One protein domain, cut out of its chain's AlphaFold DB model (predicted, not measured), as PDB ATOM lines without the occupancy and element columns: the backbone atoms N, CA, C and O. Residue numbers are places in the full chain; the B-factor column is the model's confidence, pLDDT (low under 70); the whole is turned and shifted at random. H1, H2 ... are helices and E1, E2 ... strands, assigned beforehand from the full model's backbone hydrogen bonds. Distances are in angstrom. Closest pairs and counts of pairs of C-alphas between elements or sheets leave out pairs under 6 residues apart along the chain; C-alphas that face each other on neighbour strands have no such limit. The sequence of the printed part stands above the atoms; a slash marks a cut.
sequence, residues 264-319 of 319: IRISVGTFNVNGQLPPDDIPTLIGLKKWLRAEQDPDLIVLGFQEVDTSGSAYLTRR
ATOM      1  N   ILE A 264     121.869 133.611 126.340       75.00
ATOM      2  CA  ILE A 264     123.101 132.858 126.605       75.00
ATOM      3  C   ILE A 264     124.220 133.457 125.758       75.00
ATOM      4  O   ILE A 264     124.100 133.559 124.535       75.00
ATOM      5  N   ARG A 265     125.336 133.818 126.387       73.50
ATOM      6  CA  ARG A 265     126.531 134.289 125.683       73.50
ATOM      7  C   ARG A 265     127.442 133.119 125.359       73.50
ATOM      8  O   ARG A 265     128.024 132.507 126.248       73.50
ATOM      9  N   ILE A 266     127.593 132.842 124.072       80.94
ATOM     10  CA  ILE A 266     128.474 131.787 123.575       80.94
ATOM     11  C   ILE A 266     129.699 132.446 122.941       80.94
ATOM     12  O   ILE A 266     129.571 133.204 121.982       80.94
ATOM     13  N   SER A 267     130.886 132.158 123.468       79.62
ATOM     14  CA  SER A 267     132.152 132.533 122.840       79.62
ATOM     15  C   SER A 267     132.638 131.377 121.975       79.62
ATOM     16  O   SER A 267     132.769 130.255 122.460       79.62
ATOM     17  N   VAL A 268     132.886 131.643 120.692       82.62
ATOM     18  CA  VAL A 268     133.374 130.642 119.738       82.62
ATOM     19  C   VAL A 268     134.738 131.083 119.229       82.62
ATOM     20  O   VAL A 268     134.864 132.148 118.627       82.62
ATOM     21  N   GLY A 269     135.754 130.263 119.476       79.88
ATOM     22  CA  GLY A 269     137.126 130.495 119.042       79.88
ATOM     23  C   GLY A 269     137.619 129.364 118.152       79.88
ATOM     24  O   GLY A 269     137.309 128.197 118.382       79.88
ATOM     25  N   THR A 270     138.411 129.704 117.141       83.69
ATOM     26  CA  THR A 270     139.129 128.724 116.326       83.69
ATOM     27  C   THR A 270     140.595 129.113 116.229       83.69
ATOM     28  O   THR A 270     140.902 130.279 115.982       83.69
ATOM     29  N   PHE A 271     141.495 128.154 116.430       80.62
ATOM     30  CA  PHE A 271     142.933 128.394 116.488       80.62
ATOM     31  C   PHE A 271     143.681 127.368 115.648       80.62
ATOM     32  O   PHE A 271     143.594 126.169 115.908       80.62
ATOM     33  N   ASN A 272     144.482 127.846 114.700       82.62
ATOM     34  CA  ASN A 272     145.551 127.033 114.145       82.62
ATOM     35  C   ASN A 272     146.730 127.088 115.116       82.62
ATOM     36  O   ASN A 272     147.272 128.166 115.363       82.62
ATOM     37  N   VAL A 273     147.076 125.940 115.694       81.00
ATOM     38  CA  VAL A 273     148.127 125.853 116.708       81.00
ATOM     39  C   VAL A 273     149.464 125.383 116.134       81.00
ATOM     40  O   VAL A 273     150.464 125.476 116.833       81.00
ATOM     41  N   ASN A 274     149.521 124.940 114.870       82.62
ATOM     42  CA  ASN A 274     150.754 124.556 114.166       82.62
ATOM     43  C   ASN A 274     151.694 123.645 114.998       82.62
ATOM     44  O   ASN A 274     152.904 123.861 115.081       82.62
ATOM     45  N   GLY A 275     151.125 122.662 115.696       74.62
ATOM     46  CA  GLY A 275     151.832 121.731 116.581       74.62
ATOM     47  C   GLY A 275     152.401 122.351 117.861       74.62
ATOM     48  O   GLY A 275     153.119 121.676 118.597       74.62
ATOM     49  N   GLN A 276     152.117 123.624 118.139       73.56
ATOM     50  CA  GLN A 276     152.566 124.328 119.334       73.56
ATOM     51  C   GLN A 276     151.464 124.328 120.384       73.56
ATOM     52  O   GLN A 276     150.379 124.876 120.186       73.56
ATOM     53  N   LEU A 277     151.754 123.722 121.532       64.06
ATOM     54  CA  LEU A 277     150.875 123.829 122.683       64.06
ATOM     55  C   LEU A 277     150.869 125.280 123.193       64.06
ATOM     56  O   LEU A 277     151.887 125.974 123.103       64.06
ATOM     57  N   PRO A 278     149.736 125.752 123.734       64.50
ATOM     58  CA  PRO A 278     149.712 127.009 124.463       64.50
ATOM     59  C   PRO A 278     150.756 126.985 125.599       64.50
ATOM     60  O   PRO A 278     150.969 125.922 126.183       64.50
ATOM     61  N   PRO A 279     151.410 128.116 125.919       65.94
ATOM     62  CA  PRO A 279     152.455 128.161 126.944       65.94
ATOM     63  C   PRO A 279     151.945 127.678 128.313       65.94
ATOM     64  O   PRO A 279     150.785 127.906 128.648       65.94
ATOM     65  N   ASP A 280     152.827 127.060 129.106       54.56
ATOM     66  CA  ASP A 280     152.521 126.346 130.364       54.56
ATOM     67  C   ASP A 280     151.844 127.193 131.471       54.56
ATOM     68  O   ASP A 280     151.400 126.640 132.469       54.56
ATOM     69  N   ASP A 281     151.690 128.510 131.287       53.16
ATOM     70  CA  ASP A 281     151.029 129.455 132.210       53.16
ATOM     71  C   ASP A 281     149.478 129.438 132.144       53.16
ATOM     72  O   ASP A 281     148.802 130.323 132.682       53.16
ATOM     73  N   ILE A 282     148.873 128.409 131.533       55.66
ATOM     74  CA  ILE A 282     147.409 128.210 131.464       55.66
ATOM     75  C   ILE A 282     146.843 127.192 132.495       55.66
ATOM     76  O   ILE A 282     145.792 126.609 132.239       55.66
ATOM     77  N   PRO A 283     147.396 126.947 133.704       51.41
ATOM     78  CA  PRO A 283     146.639 126.190 134.701       51.41
ATOM     79  C   PRO A 283     145.529 127.047 135.337       51.41
ATOM     80  O   PRO A 283     144.731 126.542 136.122       51.41
ATOM     81  N   THR A 284     145.438 128.341 134.996       58.50
ATOM     82  CA  THR A 284     144.409 129.254 135.506       58.50
ATOM     83  C   THR A 284     143.384 129.624 134.432       58.50
ATOM     84  O   THR A 284     143.715 129.905 133.278       58.50
ATOM     85  N   LEU A 285     142.111 129.714 134.837       60.16
ATOM     86  CA  LEU A 285     141.006 130.214 134.004       60.16
ATOM     87  C   LEU A 285     141.307 131.614 133.428       60.16
ATOM     88  O   LEU A 285     140.834 131.967 132.351       60.16
ATOM     89  N   ILE A 286     142.127 132.396 134.134       62.41
ATOM     90  CA  ILE A 286     142.592 133.732 133.744       62.41
ATOM     91  C   ILE A 286     143.573 133.650 132.564       62.41
ATOM     92  O   ILE A 286     143.408 134.383 131.587       62.41
ATOM     93  N   GLY A 287     144.540 132.725 132.610       64.12
ATOM     94  CA  GLY A 287     145.460 132.456 131.500       64.12
ATOM     95  C   GLY A 287     144.719 132.015 130.236       64.12
ATOM     96  O   GLY A 287     144.980 132.533 129.149       64.12
ATOM     97  N   LEU A 288     143.703 131.160 130.396       66.56
ATOM     98  CA  LEU A 288     142.848 130.719 129.294       66.56
ATOM     99  C   LEU A 288     142.025 131.877 128.710       66.56
ATOM    100  O   LEU A 288     142.025 132.069 127.499       66.56
ATOM    101  N   LYS A 289     141.367 132.698 129.541       66.00
ATOM    102  CA  LYS A 289     140.596 133.871 129.076       66.00
ATOM    103  C   LYS A 289     141.464 134.874 128.316       66.00
ATOM    104  O   LYS A 289     141.047 135.386 127.276       66.00
ATOM    105  N   LYS A 290     142.684 135.118 128.807       66.25
ATOM    106  CA  LYS A 290     143.665 136.005 128.172       66.25
ATOM    107  C   LYS A 290     144.126 135.459 126.821       66.25
ATOM    108  O   LYS A 290     144.209 136.217 125.857       66.25
ATOM    109  N   TRP A 291     144.381 134.154 126.737       66.00
ATOM    110  CA  TRP A 291     144.753 133.494 125.486       66.00
ATOM    111  C   TRP A 291     143.608 133.500 124.463       66.00
ATOM    112  O   TRP A 291     143.817 133.836 123.299       66.00
ATOM    113  N   LEU A 292     142.382 133.235 124.918       67.75
ATOM    114  CA  LEU A 292     141.172 133.237 124.094       67.75
ATOM    115  C   LEU A 292     140.690 134.639 123.692       67.75
ATOM    116  O   LEU A 292     139.751 134.747 122.907       67.75
ATOM    117  N   ARG A 293     141.307 135.707 124.223       65.38
ATOM    118  CA  ARG A 293     140.899 137.112 124.027       65.38
ATOM    119  C   ARG A 293     139.404 137.342 124.273       65.38
ATOM    120  O   ARG A 293     138.776 138.163 123.608       65.38
ATOM    121  N   ALA A 294     138.823 136.612 125.219       64.06
ATOM    122  CA  ALA A 294     137.433 136.812 125.587       64.06
ATOM    123  C   ALA A 294     137.325 138.124 126.382       64.06
ATOM    124  O   ALA A 294     137.647 138.164 127.566       64.06
ATOM    125  N   GLU A 295     136.906 139.210 125.726       57.53
ATOM    126  CA  GLU A 295     136.719 140.529 126.362       57.53
ATOM    127  C   GLU A 295     135.563 140.547 127.379       57.53
ATOM    128  O   GLU A 295     135.465 141.453 128.204       57.53
ATOM    129  N   GLN A 296     134.671 139.555 127.319       65.50
ATOM    130  CA  GLN A 296     133.488 139.427 128.170       65.50
ATOM    131  C   GLN A 296     133.396 138.010 128.731       65.50
ATOM    132  O   GLN A 296     133.851 137.078 128.076       65.50
ATOM    133  N   ASP A 297     132.761 137.849 129.894       70.00
ATOM    134  CA  ASP A 297     132.483 136.541 130.501       70.00
ATOM    135  C   ASP A 297     131.372 135.804 129.726       70.00
ATOM    136  O   ASP A 297     130.211 136.231 129.793       70.00
ATOM    137  N   PRO A 298     131.690 134.729 128.976       74.75
ATOM    138  CA  PRO A 298     130.691 133.945 128.264       74.75
ATOM    139  C   PRO A 298     130.094 132.860 129.172       74.75
ATOM    140  O   PRO A 298     130.769 132.326 130.051       74.75
ATOM    141  N   ASP A 299     128.841 132.497 128.913       80.38
ATOM    142  CA  ASP A 299     128.135 131.399 129.584       80.38
ATOM    143  C   ASP A 299     128.534 130.027 129.001       80.38
ATOM    144  O   ASP A 299     128.479 129.007 129.687       80.38
ATOM    145  N   LEU A 300     128.975 129.995 127.736       80.06
ATOM    146  CA  LEU A 300     129.512 128.811 127.059       80.06
ATOM    147  C   LEU A 300     130.728 129.187 126.203       80.06
ATOM    148  O   LEU A 300     130.704 130.191 125.493       80.06
ATOM    149  N   ILE A 301     131.770 128.354 126.217       79.00
ATOM    150  CA  ILE A 301     132.954 128.507 125.363       79.00
ATOM    151  C   ILE A 301     133.044 127.304 124.423       79.00
ATOM    152  O   ILE A 301     133.022 126.158 124.868       79.00
ATOM    153  N   VAL A 302     133.171 127.568 123.125       83.38
ATOM    154  CA  VAL A 302     133.351 126.568 122.068       83.38
ATOM    155  C   VAL A 302     134.690 126.822 121.388       83.38
ATOM    156  O   VAL A 302     134.911 127.907 120.855       83.38
ATOM    157  N   LEU A 303     135.582 125.831 121.397       82.00
ATOM    158  CA  LEU A 303     136.929 125.944 120.835       82.00
ATOM    159  C   LEU A 303     137.158 124.896 119.751       82.00
ATOM    160  O   LEU A 303     136.943 123.706 119.975       82.00
ATOM    161  N   GLY A 304     137.617 125.343 118.587       84.44
ATOM    162  CA  GLY A 304     138.131 124.490 117.522       84.44
ATOM    163  C   GLY A 304     139.639 124.665 117.376       84.44
ATOM    164  O   GLY A 304     140.126 125.793 117.326       84.44
ATOM    165  N   PHE A 305     140.376 123.564 117.273       83.94
ATOM    166  CA  PHE A 305     141.816 123.595 117.032       83.94
ATOM    167  C   PHE A 305     142.155 122.953 115.686       83.94
ATOM    168  O   PHE A 305     141.613 121.904 115.342       83.94
ATOM    169  N   GLN A 306     143.054 123.580 114.931       85.19
ATOM    170  CA  GLN A 306     143.653 123.037 113.714       85.19
ATOM    171  C   GLN A 306     145.138 122.767 113.939       85.19
ATOM    172  O   GLN A 306     145.793 123.514 114.660       85.19
ATOM    173  N   GLU A 307     145.658 121.721 113.291       83.31
ATOM    174  CA  GLU A 307     147.083 121.355 113.340       83.31
ATOM    175  C   GLU A 307     147.596 121.120 114.770       83.31
ATOM    176  O   GLU A 307     148.724 121.466 115.095       83.31
ATOM    177  N   VAL A 308     146.768 120.528 115.641       80.88
ATOM    178  CA  VAL A 308     147.140 120.199 117.034       80.88
ATOM    179  C   VAL A 308     148.367 119.304 117.100       80.88
ATOM    180  O   VAL A 308     149.225 119.486 117.957       80.88
ATOM    181  N   ASP A 309     148.453 118.361 116.169       77.44
ATOM    182  CA  ASP A 309     149.579 117.460 116.033       77.44
ATOM    183  C   ASP A 309     150.000 117.424 114.560       77.44
ATOM    184  O   ASP A 309     149.232 117.027 113.680       77.44
ATOM    185  N   THR A 310     151.215 117.900 114.292       74.31
ATOM    186  CA  THR A 310     151.843 117.906 112.964       74.31
ATOM    187  C   THR A 310     152.822 116.741 112.787       74.31
ATOM    188  O   THR A 310     153.495 116.642 111.759       74.31
ATOM    189  N   SER A 311     152.907 115.832 113.768       76.62
ATOM    190  CA  SER A 311     153.746 114.643 113.687       76.62
ATOM    191  C   SER A 311     153.231 113.662 112.628       76.62
ATOM    192  O   SER A 311     152.030 113.483 112.422       76.62
ATOM    193  N   GLY A 312     154.152 112.946 111.974       70.69
ATOM    194  CA  GLY A 312     153.792 111.882 111.027       70.69
ATOM    195  C   GLY A 312     153.006 110.725 111.668       70.69
ATOM    196  O   GLY A 312     152.319 109.986 110.964       70.69
ATOM    197  N   SER A 313     153.067 110.583 112.997       70.06
ATOM    198  CA  SER A 313     152.283 109.623 113.786       70.06
ATOM    199  C   SER A 313     150.815 110.016 113.959       70.06
ATOM    200  O   SER A 313     149.981 109.122 114.081       70.06
ATOM    201  N   ALA A 314     150.478 111.308 113.909       64.31
ATOM    202  CA  ALA A 314     149.105 111.799 114.062       64.31
ATOM    203  C   ALA A 314     148.161 111.293 112.957       64.31
ATOM    204  O   ALA A 314     146.966 111.108 113.169       64.31
ATOM    205  N   TYR A 315     148.714 111.035 111.768       59.72
ATOM    206  CA  TYR A 315     147.982 110.536 110.603       59.72
ATOM    207  C   TYR A 315     147.880 109.001 110.548       59.72
ATOM    208  O   TYR A 315     147.207 108.458 109.669       59.72
ATOM    209  N   LEU A 316     148.519 108.276 111.473       61.69
ATOM    210  CA  LEU A 316     148.552 106.813 111.485       61.69
ATOM    211  C   LEU A 316     147.457 106.221 112.380       61.69
ATOM    212  O   LEU A 316     147.729 105.533 113.358       61.69
ATOM    213  N   THR A 317     146.202 106.392 111.976       56.38
ATOM    214  CA  THR A 317     145.111 105.518 112.437       56.38
ATOM    215  C   THR A 317     144.191 105.135 111.286       56.38
ATOM    216  O   THR A 317     143.079 105.639 111.155       56.38
ATOM    217  N   ARG A 318     144.659 104.192 110.460       47.41
ATOM    218  CA  ARG A 318     143.809 103.139 109.885       47.41
ATOM    219  C   ARG A 318     144.667 101.958 109.414       47.41
ATOM    220  O   ARG A 318     145.270 102.002 108.345       47.41
ATOM    221  N   ARG A 319     144.689 100.895 110.213       41.66
ATOM    222  CA  ARG A 319     144.720  99.520 109.713       41.66
ATOM    223  C   ARG A 319     143.530  98.799 110.311       41.66
ATOM    224  O   ARG A 319     143.271  99.046 111.508       41.66
TER     225      ARG A 319
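AT A GLANCE: This is residues 264 to 319 of the 319 residues of an uncharacterized protein of Sporisorium scitamineum (UniProt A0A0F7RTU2). With little regular structure, this is a ribbon of two parallel strands, E1 and E2, joined by a wide loop holding one short helix, H1; a tail, residues 312 to 319, sticks out. The 56 printed residues hold E1, H1, E2 in that order, mixed in class, with 21 residues in these elements. The whole is loose, radius of gyration of the C-alphas 14.2 A, and elongated, spanning 44 by 26 by 15 A.

IN THESE COORDINATES: E1, residues 266 to 272, begins at C-alpha 266 (128.474, 131.787, 123.575) and is 20.1 A long. H1, residues 285 to 291, is 9.9 A long. E2, residues 300 to 306, is 20.3 A long and ends at C-alpha 306 (143.653, 123.037, 113.714).

HOW THE PARTS SIT: E1 and E2 are parallel neighbours, 14 degrees between directions; N 267 and O 300 are 2.8 A apart, within hydrogen-bond range. E1, H1, E2 form a strand-helix-strand unit, two parallel neighbour strands with a helix between, its crossover right-handed. In H1 every O i to N i+4 pair is within hydrogen-bond range.

THE WHOLE: The C-alphas farthest apart, Gln 296 and Arg 319, are 45.4 A apart. The printed part has no cut. E1 to H1 is a long link. pLDDT is under 70 at residues 277 to 296 and 314 to 319.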